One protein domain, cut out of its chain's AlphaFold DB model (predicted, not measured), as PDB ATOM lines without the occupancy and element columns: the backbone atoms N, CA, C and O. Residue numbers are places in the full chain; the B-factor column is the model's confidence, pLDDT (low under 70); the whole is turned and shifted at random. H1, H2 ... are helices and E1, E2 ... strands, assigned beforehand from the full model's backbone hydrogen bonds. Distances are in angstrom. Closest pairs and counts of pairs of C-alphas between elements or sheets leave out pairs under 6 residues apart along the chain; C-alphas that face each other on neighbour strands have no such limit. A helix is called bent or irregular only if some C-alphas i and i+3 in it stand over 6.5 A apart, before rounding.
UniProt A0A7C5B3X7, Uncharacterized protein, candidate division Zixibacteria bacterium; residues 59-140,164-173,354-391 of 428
ATOM      1  N   ALA A  59     177.515 229.475 170.476       50.97
ATOM      2  CA  ALA A  59     176.786 230.347 169.582       50.97
ATOM      3  C   ALA A  59     176.680 229.839 168.132       50.97
ATOM      4  O   ALA A  59     177.688 229.488 167.517       50.97
ATOM      5  N   THR A  60     175.482 229.900 167.535       56.41
ATOM      6  CA  THR A  60     175.319 229.686 166.084       56.41
ATOM      7  C   THR A  60     175.093 231.021 165.361       56.41
ATOM      8  O   THR A  60     174.246 231.804 165.792       56.41
ATOM      9  N   PRO A  61     175.772 231.294 164.227       61.84
ATOM     10  CA  PRO A  61     175.581 232.530 163.451       61.84
ATOM     11  C   PRO A  61     174.144 232.785 162.957       61.84
ATOM     12  O   PRO A  61     173.809 233.901 162.570       61.84
ATOM     13  N   LEU A  62     173.282 231.761 162.966       61.31
ATOM     14  CA  LEU A  62     171.893 231.833 162.502       61.31
ATOM     15  C   LEU A  62     170.980 232.671 163.415       61.31
ATOM     16  O   LEU A  62     169.944 233.140 162.951       61.31
ATOM     17  N   ALA A  63     171.352 232.891 164.681       70.38
ATOM     18  CA  ALA A  63     170.551 233.687 165.616       70.38
ATOM     19  C   ALA A  63     170.597 235.200 165.325       70.38
ATOM     20  O   ALA A  63     169.702 235.938 165.737       70.38
ATOM     21  N   PHE A  64     171.616 235.668 164.597       84.19
ATOM     22  CA  PHE A  64     171.920 237.093 164.475       84.19
ATOM     23  C   PHE A  64     170.842 237.901 163.725       84.19
ATOM     24  O   PHE A  64     170.348 238.881 164.289       84.19
ATOM     25  N   PRO A  65     170.377 237.495 162.520       89.31
ATOM     26  CA  PRO A  65     169.344 238.256 161.814       89.31
ATOM     27  C   PRO A  65     168.002 238.276 162.536       89.31
ATOM     28  O   PRO A  65     167.336 239.308 162.592       89.31
ATOM     29  N   THR A  66     167.621 237.138 163.115       91.81
ATOM     30  CA  THR A  66     166.389 237.014 163.894       91.81
ATOM     31  C   THR A  66     166.421 237.936 165.107       91.81
ATOM     32  O   THR A  66     165.430 238.609 165.364       91.81
ATOM     33  N   SER A  67     167.562 238.041 165.797       94.44
ATOM     34  CA  SER A  67     167.677 238.875 166.999       94.44
ATOM     35  C   SER A  67     167.522 240.365 166.696       94.44
ATOM     36  O   SER A  67     166.791 241.064 167.398       94.44
ATOM     37  N   LEU A  68     168.135 240.849 165.607       95.38
ATOM     38  CA  LEU A  68     167.980 242.237 165.153       95.38
ATOM     39  C   LEU A  68     166.530 242.563 164.770       95.38
ATOM     40  O   LEU A  68     166.008 243.606 165.159       95.38
ATOM     41  N   ILE A  69     165.862 241.671 164.030       96.25
ATOM     42  CA  ILE A  69     164.459 241.865 163.638       96.25
ATOM     43  C   ILE A  69     163.559 241.852 164.878       96.25
ATOM     44  O   ILE A  69     162.808 242.804 165.082       96.25
ATOM     45  N   ASN A  70     163.670 240.827 165.723       96.94
ATOM     46  CA  ASN A  70     162.825 240.658 166.902       96.94
ATOM     47  C   ASN A  70     163.022 241.780 167.926       96.94
ATOM     48  O   ASN A  70     162.044 242.314 168.436       96.94
ATOM     49  N   GLY A  71     164.267 242.190 168.179       97.50
ATOM     50  CA  GLY A  71     164.545 243.282 169.112       97.50
ATOM     51  C   GLY A  71     164.015 244.617 168.589       97.50
ATOM     52  O   GLY A  71     163.432 245.392 169.339       97.50
ATOM     53  N   SER A  72     164.133 244.869 167.279       98.25
ATOM     54  CA  SER A  72     163.526 246.064 166.685       98.25
ATOM     55  C   SER A  72     161.994 246.030 166.717       98.25
ATOM     56  O   SER A  72     161.381 247.079 166.871       98.25
ATOM     57  N   GLN A  73     161.372 244.848 166.597       98.38
ATOM     58  CA  GLN A  73     159.920 244.693 166.742       98.38
ATOM     59  C   GLN A  73     159.496 244.953 168.187       98.38
ATOM     60  O   GLN A  73     158.549 245.694 168.406       98.38
ATOM     61  N   ARG A  74     160.245 244.436 169.166       97.69
ATOM     62  CA  ARG A  74     160.010 244.709 170.586       97.69
ATOM     63  C   ARG A  74     160.022 246.207 170.886       97.69
ATOM     64  O   ARG A  74     159.117 246.702 171.547       97.69
ATOM     65  N   LEU A  75     161.006 246.940 170.364       98.38
ATOM     66  CA  LEU A  75     161.035 248.398 170.500       98.38
ATOM     67  C   LEU A  75     159.891 249.089 169.751       98.38
ATOM     68  O   LEU A  75     159.417 250.113 170.221       98.38
ATOM     69  N   ALA A  76     159.427 248.547 168.625       98.38
ATOM     70  CA  ALA A  76     158.255 249.081 167.934       98.38
ATOM     71  C   ALA A  76     156.980 248.935 168.772       98.38
ATOM     72  O   ALA A  76     156.223 249.888 168.909       98.38
ATOM     73  N   ASP A  77     156.778 247.760 169.371       97.94
ATOM     74  CA  ASP A  77     155.610 247.468 170.203       97.94
ATOM     75  C   ASP A  77     155.585 248.351 171.465       97.94
ATOM     76  O   ASP A  77     154.524 248.768 171.924       97.94
ATOM     77  N   LEU A  78     156.765 248.670 172.005       97.94
ATOM     78  CA  LEU A  78     156.937 249.516 173.185       97.94
ATOM     79  C   LEU A  78     157.007 251.018 172.883       97.94
ATOM     80  O   LEU A  78     157.161 251.788 173.828       97.94
ATOM     81  N   GLN A  79     156.942 251.457 171.624       98.38
ATOM     82  CA  GLN A  79     157.030 252.883 171.315       98.38
ATOM     83  C   GLN A  79     155.717 253.597 171.646       98.38
ATOM     84  O   GLN A  79     154.619 253.130 171.340       98.38
ATOM     85  N   SER A  80     155.834 254.767 172.259       97.94
ATOM     86  CA  SER A  80     154.719 255.663 172.521       97.94
ATOM     87  C   SER A  80     154.144 256.225 171.224       97.94
ATOM     88  O   SER A  80     154.830 256.901 170.456       97.94
ATOM     89  N   GLY A  81     152.842 256.027 171.019       97.38
ATOM     90  CA  GLY A  81     152.111 256.649 169.913       97.38
ATOM     91  C   GLY A  81     151.844 258.150 170.097       97.38
ATOM     92  O   GLY A  81     151.253 258.763 169.211       97.38
ATOM     93  N   THR A  82     152.215 258.745 171.239       96.94
ATOM     94  CA  THR A  82     151.951 260.164 171.541       96.94
ATOM     95  C   THR A  82     153.179 261.056 171.438       96.94
ATOM     96  O   THR A  82     153.062 262.178 170.959       96.94
ATOM     97  N   ASP A  83     154.339 260.580 171.883       96.44
ATOM     98  CA  ASP A  83     155.593 261.351 171.900       96.44
ATOM     99  C   ASP A  83     156.741 260.635 171.166       96.44
ATOM    100  O   ASP A  83     157.870 261.128 171.163       96.44
ATOM    101  N   GLY A  84     156.480 259.478 170.543       97.19
ATOM    102  CA  GLY A  84     157.455 258.724 169.752       97.19
ATOM    103  C   GLY A  84     158.631 258.155 170.552       97.19
ATOM    104  O   GLY A  84     159.596 257.694 169.938       97.19
ATOM    105  N   GLY A  85     158.599 258.219 171.886       97.06
ATOM    106  CA  GLY A  85     159.658 257.712 172.753       97.06
ATOM    107  C   GLY A  85     159.367 256.323 173.323       97.06
ATOM    108  O   GLY A  85     158.509 255.591 172.827       97.06
ATOM    109  N   TRP A  86     160.115 255.961 174.364       97.81
ATOM    110  CA  TRP A  86     159.994 254.692 175.083       97.81
ATOM    111  C   TRP A  86     160.007 254.904 176.590       97.81
ATOM    112  O   TRP A  86     160.690 255.811 177.063       97.81
ATOM    113  N   ASP A  87     159.354 254.024 177.344       95.69
ATOM    114  CA  ASP A  87     159.614 253.880 178.775       95.69
ATOM    115  C   ASP A  87     161.069 253.460 178.980       95.69
ATOM    116  O   ASP A  87     161.577 252.613 178.244       95.69
ATOM    117  N   TRP A  88     161.755 254.031 179.971       92.12
ATOM    118  CA  TRP A  88     163.143 253.650 180.243       92.12
ATOM    119  C   TRP A  88     163.230 252.230 180.798       92.12
ATOM    120  O   TRP A  88     163.890 251.380 180.205       92.12
ATOM    121  N   GLU A  89     162.498 251.968 181.878       91.38
ATOM    122  CA  GLU A  89     162.336 250.647 182.481       91.38
ATOM    123  C   GLU A  89     161.011 250.031 182.053       91.38
ATOM    124  O   GLU A  89     159.972 250.693 182.050       91.38
ATOM    125  N   VAL A  90     161.053 248.747 181.711       90.75
ATOM    126  CA  VAL A  90     159.905 248.008 181.196       90.75
ATOM    127  C   VAL A  90     159.780 246.689 181.946       90.75
ATOM    128  O   VAL A  90     160.750 245.944 182.114       90.75
ATOM    129  N   ASP A  91     158.564 246.374 182.392       88.25
ATOM    130  CA  ASP A  91     158.283 245.039 182.910       88.25
ATOM    131  C   ASP A  91     158.351 244.023 181.765       88.25
ATOM    132  O   ASP A  91     157.819 244.243 180.677       88.25
ATOM    133  N   SER A  92     158.963 242.865 182.007       83.69
ATOM    134  CA  SER A  92     159.133 241.851 180.961       83.69
ATOM    135  C   SER A  92     157.822 241.385 180.297       83.69
ATOM    136  O   SER A  92     157.856 240.913 179.157       83.69
ATOM    137  N   SER A  93     156.676 241.529 180.974       88.31
ATOM    138  CA  SER A  93     155.332 241.217 180.472       88.31
ATOM    139  C   SER A  93     154.626 242.387 179.778       88.31
ATOM    140  O   SER A  93     153.607 242.174 179.117       88.31
ATOM    141  N   GLN A  94     155.144 243.611 179.893       93.19
ATOM    142  CA  GLN A  94     154.575 244.791 179.253       93.19
ATOM    143  C   GLN A  94     154.657 244.638 177.734       93.19
ATOM    144  O   GLN A  94     155.726 244.369 177.196       93.19
ATOM    145  N   THR A  95     153.539 244.796 177.027       95.12
ATOM    146  CA  THR A  95     153.454 244.613 175.565       95.12
ATOM    147  C   THR A  95     153.298 245.914 174.784       95.12
ATOM    148  O   THR A  95     153.376 245.883 173.563       95.12
ATOM    149  N   VAL A  96     153.072 247.032 175.474       96.25
ATOM    150  CA  VAL A  96     152.863 248.369 174.901       96.25
ATOM    151  C   VAL A  96     153.504 249.426 175.794       96.25
ATOM    152  O   VAL A  96     153.736 249.157 176.970       96.25
ATOM    153  N   HIS A  97     153.767 250.621 175.268       97.31
ATOM    154  CA  HIS A  97     154.213 251.765 176.072       97.31
ATOM    155  C   HIS A  97     153.252 252.060 177.240       97.31
ATOM    156  O   HIS A  97     152.034 251.899 177.113       97.31
ATOM    157  N   SER A  98     153.786 252.511 178.374       95.62
ATOM    158  CA  SER A  98     152.998 252.943 179.525       95.62
ATOM    159  C   SER A  98     152.253 254.259 179.244       95.62
ATOM    160  O   SER A  98     152.394 254.882 178.194       95.62
ATOM    161  N   GLY A  99     151.429 254.716 180.189       94.38
ATOM    162  CA  GLY A  99     150.799 256.040 180.100       94.38
ATOM    163  C   GLY A  99     151.725 257.210 180.459       94.38
ATOM    164  O   GLY A  99     151.269 258.354 180.445       94.38
ATOM    165  N   ASN A 100     152.977 256.947 180.845       94.62
ATOM    166  CA  ASN A 100     153.924 257.974 181.280       94.62
ATOM    167  C   ASN A 100     154.578 258.681 180.087       94.62
ATOM    168  O   ASN A 100     154.541 258.188 178.969       94.62
ATOM    169  N   ALA A 101     155.184 259.845 180.323       95.00
ATOM    170  CA  ALA A 101     155.991 260.513 179.303       95.00
ATOM    171  C   ALA A 101     157.331 259.791 179.121       95.00
ATOM    172  O   ALA A 101     157.958 259.399 180.112       95.00
ATOM    173  N   SER A 102     157.805 259.679 177.880       96.56
ATOM    174  CA  SER A 102     159.109 259.079 177.618       96.56
ATOM    175  C   SER A 102     160.251 259.971 178.130       96.56
ATOM    176  O   SER A 102     160.248 261.191 177.913       96.56
ATOM    177  N   PRO A 103     161.279 259.409 178.786       94.06
ATOM    178  CA  PRO A 103     162.437 260.174 179.194       94.06
ATOM    179  C   PRO A 103     163.339 260.464 177.992       94.06
ATOM    180  O   PRO A 103     163.468 259.691 177.047       94.06
ATOM    181  N   THR A 104     163.991 261.624 178.021       92.38
ATOM    182  CA  THR A 104     164.676 262.164 176.832       92.38
ATOM    183  C   THR A 104     165.884 261.346 176.347       92.38
ATOM    184  O   THR A 104     166.332 261.543 175.217       92.38
ATOM    185  N   ASN A 105     166.446 260.454 177.169       85.06
ATOM    186  CA  ASN A 105     167.605 259.617 176.827       85.06
ATOM    187  C   ASN A 105     167.282 258.487 175.844       85.06
ATOM    188  O   ASN A 105     168.154 258.123 175.059       85.06
ATOM    189  N   THR A 106     166.034 258.024 175.768       92.38
ATOM    190  CA  THR A 106     165.674 256.908 174.876       92.38
ATOM    191  C   THR A 106     165.692 257.306 173.391       92.38
ATOM    192  O   THR A 106     166.015 256.505 172.522       92.38
ATOM    193  N   TYR A 107     165.472 258.575 173.053       94.31
ATOM    194  CA  TYR A 107     165.394 259.026 171.654       94.31
ATOM    195  C   TYR A 107     166.691 258.908 170.838       94.31
ATOM    196  O   TYR A 107     166.633 258.895 169.610       94.31
ATOM    197  N   GLY A 108     167.859 258.861 171.483       92.69
ATOM    198  CA  GLY A 108     169.143 258.739 170.790       92.69
ATOM    199  C   GLY A 108     169.465 257.289 170.450       92.69
ATOM    200  O   GLY A 108     169.354 256.851 169.303       92.69
ATOM    201  N   VAL A 109     169.886 256.538 171.466       94.44
ATOM    202  CA  VAL A 109     170.424 255.183 171.292       94.44
ATOM    203  C   VAL A 109     169.344 254.136 170.992       94.44
ATOM    204  O   VAL A 109     169.596 253.243 170.181       94.44
ATOM    205  N   THR A 110     168.122 254.275 171.528       97.50
ATOM    206  CA  THR A 110     167.002 253.365 171.215       97.50
ATOM    207  C   THR A 110     166.590 253.478 169.755       97.50
ATOM    208  O   THR A 110     166.575 252.474 169.034       97.50
ATOM    209  N   ALA A 111     166.368 254.702 169.268       97.62
ATOM    210  CA  ALA A 111     166.044 254.940 167.863       97.62
ATOM    211  C   ALA A 111     167.193 254.529 166.921       97.62
ATOM    212  O   ALA A 111     166.956 253.948 165.857       97.62
ATOM    213  N   MET A 112     168.449 254.756 167.326       97.69
ATOM    214  CA  MET A 112     169.629 254.309 166.583       97.69
ATOM    215  C   MET A 112     169.682 252.783 166.416       97.69
ATOM    216  O   MET A 112     170.008 252.298 165.329       97.69
ATOM    217  N   GLY A 113     169.343 252.017 167.457       97.50
ATOM    218  CA  GLY A 113     169.273 250.557 167.385       97.50
ATOM    219  C   GLY A 113     168.278 250.072 166.327       97.50
ATOM    220  O   GLY A 113     168.617 249.239 165.478       97.50
ATOM    221  N   VAL A 114     167.075 250.656 166.307       98.56
ATOM    222  CA  VAL A 114     166.044 250.351 165.298       98.56
ATOM    223  C   VAL A 114     166.491 250.771 163.894       98.56
ATOM    224  O   VAL A 114     166.321 250.006 162.942       98.56
ATOM    225  N   LEU A 115     167.131 251.937 163.754       98.50
ATOM    226  CA  LEU A 115     167.706 252.397 162.487       98.50
ATOM    227  C   LEU A 115     168.781 251.444 161.954       98.50
ATOM    228  O   LEU A 115     168.788 251.133 160.760       98.50
ATOM    229  N   GLY A 116     169.654 250.936 162.823       96.94
ATOM    230  CA  GLY A 116     170.642 249.921 162.469       96.94
ATOM    231  C   GLY A 116     169.995 248.665 161.880       96.94
ATOM    232  O   GLY A 116     170.402 248.193 160.814       96.94
ATOM    233  N   ALA A 117     168.930 248.166 162.513       97.06
ATOM    234  CA  ALA A 117     168.165 247.030 162.001       97.06
ATOM    235  C   ALA A 117     167.444 247.353 160.675       97.06
ATOM    236  O   ALA A 117     167.446 246.525 159.759       97.06
ATOM    237  N   TYR A 118     166.888 248.562 160.523       97.94
ATOM    238  CA  TYR A 118     166.259 249.013 159.276       97.94
ATOM    239  C   TYR A 118     167.235 249.043 158.103       97.94
ATOM    240  O   TYR A 118     166.899 248.590 157.007       97.94
ATOM    241  N   ILE A 119     168.450 249.555 158.310       96.56
ATOM    242  CA  ILE A 119     169.476 249.614 157.261       96.56
ATOM    243  C   ILE A 119     169.761 248.217 156.694       96.56
ATOM    244  O   ILE A 119     169.936 248.091 155.482       96.56
ATOM    245  N   LEU A 120     169.732 247.183 157.537       94.00
ATOM    246  CA  LEU A 120     170.013 245.802 157.148       94.00
ATOM    247  C   LEU A 120     168.796 245.065 156.566       94.00
ATOM    248  O   LEU A 120     168.946 244.330 155.591       94.00
ATOM    249  N   TYR A 121     167.599 245.244 157.140       95.00
ATOM    250  CA  TYR A 121     166.439 244.382 156.847       95.00
ATOM    251  C   TYR A 121     165.235 245.078 156.215       95.00
ATOM    252  O   TYR A 121     164.351 244.384 155.706       95.00
ATOM    253  N   LYS A 122     165.189 246.414 156.232       95.81
ATOM    254  CA  LYS A 122     164.177 247.232 155.546       95.81
ATOM    255  C   LYS A 122     162.730 246.839 155.876       95.81
ATOM    256  O   LYS A 122     161.881 246.788 154.986       95.81
ATOM    257  N   LYS A 123     162.425 246.528 157.144       97.44
ATOM    258  CA  LYS A 123     161.047 246.204 157.543       97.44
ATOM    259  C   LYS A 123     160.209 247.486 157.669       97.44
ATOM    260  O   LYS A 123     160.707 248.457 158.236       97.44
ATOM    261  N   PRO A 124     158.940 247.492 157.209       98.25
ATOM    262  CA  PRO A 124     158.088 248.681 157.285       98.25
ATOM    263  C   PRO A 124     157.914 249.236 158.703       98.25
ATOM    264  O   PRO A 124     158.060 250.436 158.895       98.25
ATOM    265  N   PHE A 125     157.697 248.374 159.704       98.12
ATOM    266  CA  PHE A 125     157.516 248.822 161.092       98.12
ATOM    267  C   PHE A 125     158.753 249.551 161.639       98.12
ATOM    268  O   PHE A 125     158.616 250.524 162.367       98.12
ATOM    269  N   GLN A 126     159.966 249.143 161.242       98.44
ATOM    270  CA  GLN A 126     161.200 249.804 161.680       98.44
ATOM    271  C   GLN A 126     161.261 251.235 161.141       98.44
ATOM    272  O   GLN A 126     161.684 252.143 161.845       98.44
ATOM    273  N   GLN A 127     160.819 251.441 159.897       98.31
ATOM    274  CA  GLN A 127     160.735 252.773 159.310       98.31
ATOM    275  C   GLN A 127     159.720 253.652 160.044       98.31
ATOM    276  O   GLN A 127     160.054 254.795 160.341       98.31
ATOM    277  N   THR A 128     158.531 253.123 160.354       98.50
ATOM    278  CA  THR A 128     157.514 253.839 161.139       98.50
ATOM    279  C   THR A 128     158.087 254.296 162.475       98.50
ATOM    280  O   THR A 128     158.043 255.480 162.772       98.50
ATOM    281  N   VAL A 129     158.757 253.401 163.203       98.19
ATOM    282  CA  VAL A 129     159.354 253.731 164.503       98.19
ATOM    283  C   VAL A 129     160.358 254.879 164.426       98.19
ATOM    284  O   VAL A 129     160.365 255.782 165.261       98.19
ATOM    285  N   ILE A 130     161.210 254.863 163.401       98.50
ATOM    286  CA  ILE A 130     162.216 255.905 163.179       98.50
ATOM    287  C   ILE A 130     161.556 257.243 162.822       98.50
ATOM    288  O   ILE A 130     162.010 258.294 163.277       98.50
ATOM    289  N   GLN A 131     160.500 257.204 162.008       98.50
ATOM    290  CA  GLN A 131     159.729 258.387 161.641       98.50
ATOM    291  C   GLN A 131     159.017 258.974 162.860       98.50
ATOM    292  O   GLN A 131     159.128 260.175 163.074       98.50
ATOM    293  N   ASP A 132     158.382 258.146 163.687       98.44
ATOM    294  CA  ASP A 132     157.639 258.582 164.873       98.44
ATOM    295  C   ASP A 132     158.570 259.163 165.946       98.44
ATOM    296  O   ASP A 132     158.288 260.225 166.501       98.44
ATOM    297  N   ALA A 133     159.744 258.555 166.168       98.06
ATOM    298  CA  ALA A 133     160.760 259.107 167.069       98.06
ATOM    299  C   ALA A 133     161.197 260.522 166.651       98.06
ATOM    300  O   ALA A 133     161.485 261.377 167.495       98.06
ATOM    301  N   PHE A 134     161.230 260.786 165.344       98.19
ATOM    302  CA  PHE A 134     161.538 262.104 164.811       98.19
ATOM    303  C   PHE A 134     160.348 263.064 164.898       98.19
ATOM    304  O   PHE A 134     160.477 264.102 165.540       98.19
ATOM    305  N   THR A 135     159.208 262.732 164.290       98.06
ATOM    306  CA  THR A 135     158.079 263.658 164.091       98.06
ATOM    307  C   THR A 135     157.255 263.899 165.355       98.06
ATOM    308  O   THR A 135     156.739 264.999 165.539       98.06
ATOM    309  N   LEU A 136     157.135 262.903 166.240       97.50
ATOM    310  CA  LEU A 136     156.378 263.021 167.493       97.50
ATOM    311  C   LEU A 136     157.268 263.436 168.670       97.50
ATOM    312  O   LEU A 136     156.791 264.077 169.604       97.50
ATOM    313  N   GLY A 137     158.558 263.093 168.614       96.50
ATOM    314  CA  GLY A 137     159.511 263.326 169.697       96.50
ATOM    315  C   GLY A 137     160.500 264.448 169.416       96.50
ATOM    316  O   GLY A 137     160.373 265.569 169.914       96.50
ATOM    317  N   ILE A 138     161.545 264.132 168.648       96.50
ATOM    318  CA  ILE A 138     162.748 264.969 168.547       96.50
ATOM    319  C   ILE A 138     162.483 266.313 167.857       96.50
ATOM    320  O   ILE A 138     163.016 267.338 168.292       96.50
ATOM    321  N   GLU A 139     161.702 266.330 166.779       94.56
ATOM    322  CA  GLU A 139     161.366 267.541 166.026       94.56
ATOM    323  C   GLU A 139     160.591 268.558 166.887       94.56
ATOM    324  O   GLU A 139     161.096 269.681 167.043       94.56
ATOM    325  N   PRO A 140     159.453 268.202 167.522       93.94
ATOM    326  CA  PRO A 140     158.682 269.147 168.330       93.94
ATOM    327  C   PRO A 140     159.350 269.520 169.663       93.94
ATOM    328  O   PRO A 140     159.044 270.578 170.216       93.94
ATOM    329  N   ALA A 164     165.815 267.124 156.493       98.19
ATOM    330  CA  ALA A 164     165.291 267.587 157.780       98.19
ATOM    331  C   ALA A 164     165.840 266.804 158.987       98.19
ATOM    332  O   ALA A 164     166.049 267.392 160.049       98.19
ATOM    333  N   TYR A 165     166.139 265.506 158.825       98.44
ATOM    334  CA  TYR A 165     166.800 264.734 159.877       98.44
ATOM    335  C   TYR A 165     168.184 265.316 160.192       98.44
ATOM    336  O   TYR A 165     168.439 265.713 161.327       98.44
ATOM    337  N   ALA A 166     169.069 265.417 159.195       98.06
ATOM    338  CA  ALA A 166     170.426 265.921 159.399       98.06
ATOM    339  C   ALA A 166     170.419 267.360 159.947       98.06
ATOM    340  O   ALA A 166     171.137 267.642 160.908       98.06
ATOM    341  N   ASP A 167     169.549 268.229 159.415       97.88
ATOM    342  CA  ASP A 167     169.455 269.631 159.843       97.88
ATOM    343  C   ASP A 167     169.012 269.739 161.308       97.88
ATOM    344  O   ASP A 167     169.561 270.530 162.083       97.88
ATOM    345  N   THR A 168     168.079 268.879 161.724       97.75
ATOM    346  CA  THR A 168     167.675 268.767 163.129       97.75
ATOM    347  C   THR A 168     168.819 268.236 163.989       97.75
ATOM    348  O   THR A 168     169.088 268.799 165.050       97.75
ATOM    349  N   GLY A 169     169.545 267.210 163.534       97.19
ATOM    350  CA  GLY A 169     170.694 266.647 164.251       97.19
ATOM    351  C   GLY A 169     171.787 267.683 164.504       97.19
ATOM    352  O   GLY A 169     172.229 267.850 165.644       97.19
ATOM    353  N   LYS A 170     172.142 268.454 163.472       96.88
ATOM    354  CA  LYS A 170     173.066 269.587 163.582       96.88
ATOM    355  C   LYS A 170     172.547 270.646 164.552       96.88
ATOM    356  O   LYS A 170     173.281 271.069 165.436       96.88
ATOM    357  N   SER A 171     171.280 271.041 164.429       96.06
ATOM    358  CA  SER A 171     170.665 272.036 165.316       96.06
ATOM    359  C   SER A 171     170.723 271.610 166.790       96.06
ATOM    360  O   SER A 171     171.128 272.395 167.649       96.06
ATOM    361  N   ARG A 172     170.396 270.347 167.106       94.06
ATOM    362  CA  ARG A 172     170.476 269.815 168.480       94.06
ATOM    363  C   ARG A 172     171.910 269.800 169.009       94.06
ATOM    364  O   ARG A 172     172.129 270.152 170.171       94.06
ATOM    365  N   TYR A 173     172.875 269.444 168.161       95.12
ATOM    366  CA  TYR A 173     174.293 269.501 168.503       95.12
ATOM    367  C   TYR A 173     174.758 270.939 168.792       95.12
ATOM    368  O   TYR A 173     175.285 271.213 169.875       95.12
ATOM    369  N   SER A 354     166.199 237.827 175.273       90.94
ATOM    370  CA  SER A 354     165.102 237.083 175.875       90.94
ATOM    371  C   SER A 354     164.258 236.399 174.802       90.94
ATOM    372  O   SER A 354     163.750 237.022 173.872       90.94
ATOM    373  N   LYS A 355     164.036 235.090 174.951       88.69
ATOM    374  CA  LYS A 355     163.142 234.340 174.053       88.69
ATOM    375  C   LYS A 355     161.664 234.642 174.299       88.69
ATOM    376  O   LYS A 355     160.847 234.292 173.454       88.69
ATOM    377  N   TYR A 356     161.336 235.227 175.451       87.56
ATOM    378  CA  TYR A 356     159.959 235.487 175.859       87.56
ATOM    379  C   TYR A 356     159.416 236.776 175.242       87.56
ATOM    380  O   TYR A 356     158.343 236.760 174.651       87.56
ATOM    381  N   ASN A 357     160.178 237.865 175.341       90.38
ATOM    382  CA  ASN A 357     159.742 239.198 174.925       90.38
ATOM    383  C   ASN A 357     160.709 239.895 173.954       90.38
ATOM    384  O   ASN A 357     160.455 241.022 173.554       90.38
ATOM    385  N   TRP A 358     161.812 239.242 173.572       94.62
ATOM    386  CA  TRP A 358     162.822 239.767 172.643       94.62
ATOM    387  C   TRP A 358     163.598 241.006 173.117       94.62
ATOM    388  O   TRP A 358     164.327 241.607 172.324       94.62
ATOM    389  N   GLY A 359     163.492 241.360 174.398       93.56
ATOM    390  CA  GLY A 359     164.318 242.382 175.036       93.56
ATOM    391  C   GLY A 359     165.654 241.842 175.552       93.56
ATOM    392  O   GLY A 359     165.958 240.647 175.466       93.56
ATOM    393  N   TRP A 360     166.437 242.742 176.129       93.81
ATOM    394  CA  TRP A 360     167.652 242.482 176.882       93.81
ATOM    395  C   TRP A 360     167.479 242.977 178.309       93.81
ATOM    396  O   TRP A 360     166.769 243.946 178.580       93.81
ATOM    397  N   PHE A 361     168.127 242.275 179.228       87.38
ATOM    398  CA  PHE A 361     168.127 242.675 180.621       87.38
ATOM    399  C   PHE A 361     169.115 243.814 180.851       87.38
ATOM    400  O   PHE A 361     170.148 243.919 180.189       87.38
ATOM    401  N   TYR A 362     168.791 244.631 181.839       82.62
ATOM    402  CA  TYR A 362     169.643 245.641 182.422       82.62
ATOM    403  C   TYR A 362     169.952 245.251 183.861       82.62
ATOM    404  O   TYR A 362     169.092 244.734 184.579       82.62
ATOM    405  N   HIS A 363     171.201 245.461 184.259       74.88
ATOM    406  CA  HIS A 363     171.620 245.269 185.632       74.88
ATOM    407  C   HIS A 363     171.437 246.584 186.391       74.88
ATOM    408  O   HIS A 363     172.295 247.466 186.330       74.88
ATOM    409  N   ASP A 364     170.306 246.718 187.086       67.94
ATOM    410  CA  ASP A 364     170.058 247.879 187.932       67.94
ATOM    411  C   ASP A 364     170.565 247.631 189.357       67.94
ATOM    412  O   ASP A 364     169.950 246.955 190.179       67.94
ATOM    413  N   VAL A 365     171.719 248.216 189.651       63.56
ATOM    414  CA  VAL A 365     172.341 248.221 190.983       63.56
ATOM    415  C   VAL A 365     171.703 249.227 191.947       63.56
ATOM    416  O   VAL A 365     171.973 249.182 193.148       63.56
ATOM    417  N   SER A 366     170.878 250.158 191.453       53.44
ATOM    418  CA  SER A 366     170.314 251.253 192.251       53.44
ATOM    419  C   SER A 366     169.095 250.840 193.080       53.44
ATOM    420  O   SER A 366     168.814 251.455 194.110       53.44
ATOM    421  N   VAL A 367     168.420 249.749 192.708       45.25
ATOM    422  CA  VAL A 367     167.218 249.257 193.402       45.25
ATOM    423  C   VAL A 367     167.503 248.384 194.629       45.25
ATOM    424  O   VAL A 367     166.566 247.909 195.269       45.25
ATOM    425  N   GLY A 368     168.768 248.182 195.021       43.28
ATOM    426  CA  GLY A 368     169.137 247.461 196.256       43.28
ATOM    427  C   GLY A 368     168.700 245.987 196.304       43.28
ATOM    428  O   GLY A 368     168.882 245.308 197.315       43.28
ATOM    429  N   VAL A 369     168.136 245.497 195.206       44.22
ATOM    430  CA  VAL A 369     167.801 244.114 194.909       44.22
ATOM    431  C   VAL A 369     168.471 243.868 193.568       44.22
ATOM    432  O   VAL A 369     168.207 244.632 192.650       44.22
ATOM    433  N   ASP A 370     169.333 242.857 193.449       51.84
ATOM    434  CA  ASP A 370     169.935 242.442 192.171       51.84
ATOM    435  C   ASP A 370     168.820 241.962 191.213       51.84
ATOM    436  O   ASP A 370     168.554 240.766 191.060       51.84
ATOM    437  N   GLY A 371     168.079 242.913 190.651       57.69
ATOM    438  CA  GLY A 371     166.910 242.723 189.818       57.69
ATOM    439  C   GLY A 371     167.283 242.978 188.372       57.69
ATOM    440  O   GLY A 371     167.762 244.049 188.017       57.69
ATOM    441  N   TYR A 372     167.053 241.983 187.523       70.06
ATOM    442  CA  TYR A 372     167.149 242.164 186.083       70.06
ATOM    443  C   TYR A 372     165.807 242.697 185.574       70.06
ATOM    444  O   TYR A 372     164.827 241.950 185.531       70.06
ATOM    445  N   CYS A 373     165.755 243.976 185.203       83.12
ATOM    446  CA  CYS A 373     164.624 244.570 184.484       83.12
ATOM    447  C   CYS A 373     164.959 244.710 182.993       83.12
ATOM    448  O   CYS A 373     166.124 244.667 182.601       83.12
ATOM    449  N   GLU A 374     163.948 244.808 182.131       90.56
ATOM    450  CA  GLU A 374     164.180 245.190 180.736       90.56
ATOM    451  C   GLU A 374     164.338 246.712 180.672       90.56
ATOM    452  O   GLU A 374     163.586 247.446 181.313       90.56
ATOM    453  N   ASN A 375     165.300 247.190 179.883       93.25
ATOM    454  CA  ASN A 375     165.504 248.616 179.661       93.25
ATOM    455  C   ASN A 375     165.557 248.910 178.156       93.25
ATOM    456  O   ASN A 375     166.330 248.293 177.416       93.25
ATOM    457  N   THR A 376     164.731 249.841 177.680       95.69
ATOM    458  CA  THR A 376     164.625 250.118 176.235       95.69
ATOM    459  C   THR A 376     165.844 250.846 175.676       95.69
ATOM    460  O   THR A 376     166.146 250.713 174.487       95.69
ATOM    461  N   GLU A 377     166.583 251.577 176.511       95.12
ATOM    462  CA  GLU A 377     167.876 252.163 176.157       95.12
ATOM    463  C   GLU A 377     168.888 251.052 175.873       95.12
ATOM    464  O   GLU A 377     169.467 251.010 174.788       95.12
ATOM    465  N   VAL A 378     168.989 250.071 176.777       95.56
ATOM    466  CA  VAL A 378     169.882 248.906 176.630       95.56
ATOM    467  C   VAL A 378     169.490 248.043 175.433       95.56
ATOM    468  O   VAL A 378     170.356 247.636 174.658       95.56
ATOM    469  N   ASN A 379     168.192 247.819 175.204       97.25
ATOM    470  CA  ASN A 379     167.704 247.166 173.983       97.25
ATOM    471  C   ASN A 379     168.220 247.885 172.723       97.25
ATOM    472  O   ASN A 379     168.697 247.252 171.776       97.25
ATOM    473  N   GLY A 380     168.140 249.218 172.732       97.75
ATOM    474  CA  GLY A 380     168.681 250.101 171.707       97.75
ATOM    475  C   GLY A 380     170.171 249.923 171.478       97.75
ATOM    476  O   GLY A 380     170.612 249.723 170.347       97.75
ATOM    477  N   GLU A 381     170.945 249.955 172.557       97.81
ATOM    478  CA  GLU A 381     172.398 249.804 172.550       97.81
ATOM    479  C   GLU A 381     172.818 248.435 172.011       97.81
ATOM    480  O   GLU A 381     173.678 248.366 171.131       97.81
ATOM    481  N   CYS A 382     172.173 247.351 172.454       97.88
ATOM    482  CA  CYS A 382     172.429 246.001 171.954       97.88
ATOM    483  C   CYS A 382     172.144 245.893 170.448       97.88
ATOM    484  O   CYS A 382     172.978 245.382 169.694       97.88
ATOM    485  N   LEU A 383     170.998 246.404 169.983       97.69
ATOM    486  CA  LEU A 383     170.665 246.444 168.554       97.69
ATOM    487  C   LEU A 383     171.661 247.291 167.763       97.69
ATOM    488  O   LEU A 383     172.106 246.887 166.684       97.69
ATOM    489  N   TRP A 384     172.033 248.450 168.301       97.69
ATOM    490  CA  TRP A 384     172.970 249.349 167.654       97.69
ATOM    491  C   TRP A 384     174.334 248.675 167.503       97.69
ATOM    492  O   TRP A 384     174.842 248.601 166.382       97.69
ATOM    493  N   ALA A 385     174.873 248.102 168.576       97.75
ATOM    494  CA  ALA A 385     176.131 247.367 168.583       97.75
ATOM    495  C   ALA A 385     176.131 246.212 167.573       97.75
ATOM    496  O   ALA A 385     177.020 246.135 166.722       97.75
ATOM    497  N   MET A 386     175.092 245.370 167.585       96.94
ATOM    498  CA  MET A 386     174.946 244.284 166.611       96.94
ATOM    499  C   MET A 386     174.900 244.816 165.173       96.94
ATOM    500  O   MET A 386     175.590 244.303 164.300       96.94
ATOM    501  N   SER A 387     174.173 245.902 164.903       96.12
ATOM    502  CA  SER A 387     174.123 246.477 163.549       96.12
ATOM    503  C   SER A 387     175.469 247.025 163.050       96.12
ATOM    504  O   SER A 387     175.643 247.222 161.845       96.12
ATOM    505  N   GLN A 388     176.433 247.286 163.947       95.50
ATOM    506  CA  GLN A 388     177.750 247.793 163.563       95.50
ATOM    507  C   GLN A 388     178.682 246.718 163.020       95.50
ATOM    508  O   GLN A 388     179.603 247.069 162.271       95.50
ATOM    509  N   VAL A 389     178.454 245.453 163.363       93.00
ATOM    510  CA  VAL A 389     179.274 244.344 162.893       93.00
ATOM    511  C   VAL A 389     178.546 243.636 161.758       93.00
ATOM    512  O   VAL A 389     177.500 243.015 161.928       93.00
ATOM    513  N   MET A 390     179.080 243.757 160.544       70.62
ATOM    514  CA  MET A 390     178.611 242.892 159.468       70.62
ATOM    515  C   MET A 390     179.082 241.470 159.773       70.62
ATOM    516  O   MET A 390     180.240 241.311 160.178       70.62
ATOM    517  N   PRO A 391     178.244 240.436 159.557       64.62
ATOM    518  CA  PRO A 391     178.750 239.076 159.559       64.62
ATOM    519  C   PRO A 391     179.951 239.021 158.620       64.62
ATOM    520  O   PRO A 391     179.859 239.559 157.505       64.62
TER     521      PRO A 391
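Overview. This is residues 59 to 140, 164 to 173 and 354 to 391 of the 428 residues of an uncharacterized protein of candidate division Zixibacteria bacterium (UniProt A0A7C5B3X7). Four helices form a crossed cluster: H1 and H2 are its core, with H3 at one side and H5 at the other. H4 lies off near H3, the strand hairpin E1 E2 lies beyond the first residues of H5, and residues 365 to 370 of its loop stick out. The 130 printed residues hold, in order, H1, H2, H3, H4, E1, E2 and H5, mostly helix, with one antiparallel sheet. The whole is compact, with a radius of gyration of the C-alphas of 14.5 A and spans of 40 by 37 by 25 A.

Along the chain. H1, residues 63 to 77, spans 20.8 A from C-alpha 63 at (170.551, 233.687, 165.616). H2, residues 106 to 121, spans 22.0 A; H3, residues 124 to 138, spans 20.3 A and is only just irregular, with C-alphas 135 and 138 6.6 A apart. H4 is residues 164 to 173, E1 361 to 364 and E2 371 to 375. H5, residues 376 to 388, spans 18.4 A to C-alpha 388 at (177.750, 247.793, 163.563).

Arrangement. H1 touches H2 at a steep tilt of 47 degrees, opposite ways; the closest C-alphas, of Ser 72 and Val 114, are 5.2 A apart. With residues 72 to 76 alone it touches H3, closest at the C-alphas of Ala 76 and Val 129, 5.9 A. H2 and H3 form a helical hairpin, a shallow tilt of 26 degrees. H2 touches H5, closest at the C-alphas of Thr 110 and Gly 380, 3.7 A. H3 and H4 are close but not clearly touching; H3 and H5 are apart. In the hairpin E1 E2, N 362 and O 373 are 2.8 A apart. Every O i to N i+4 pair is within hydrogen-bond range in H1, H4 and H5, 11 of 12 in H2 and 10 of 11 in H3.

Size, cuts and confidence. The C-alphas farthest apart, of Ala 164 and Val 369, are 44.0 A apart. Cuts leave gaps of 12.5 A between C-alphas 140 and 164 and 34.5 A between C-alphas 173 and 354. The link from H1 to H2 is long; its residues 89 to 90 pair antiparallel with residues 374 to 375 of E2. The pLDDT is under 70 at residues 59 to 62, 364 to 371 and 391.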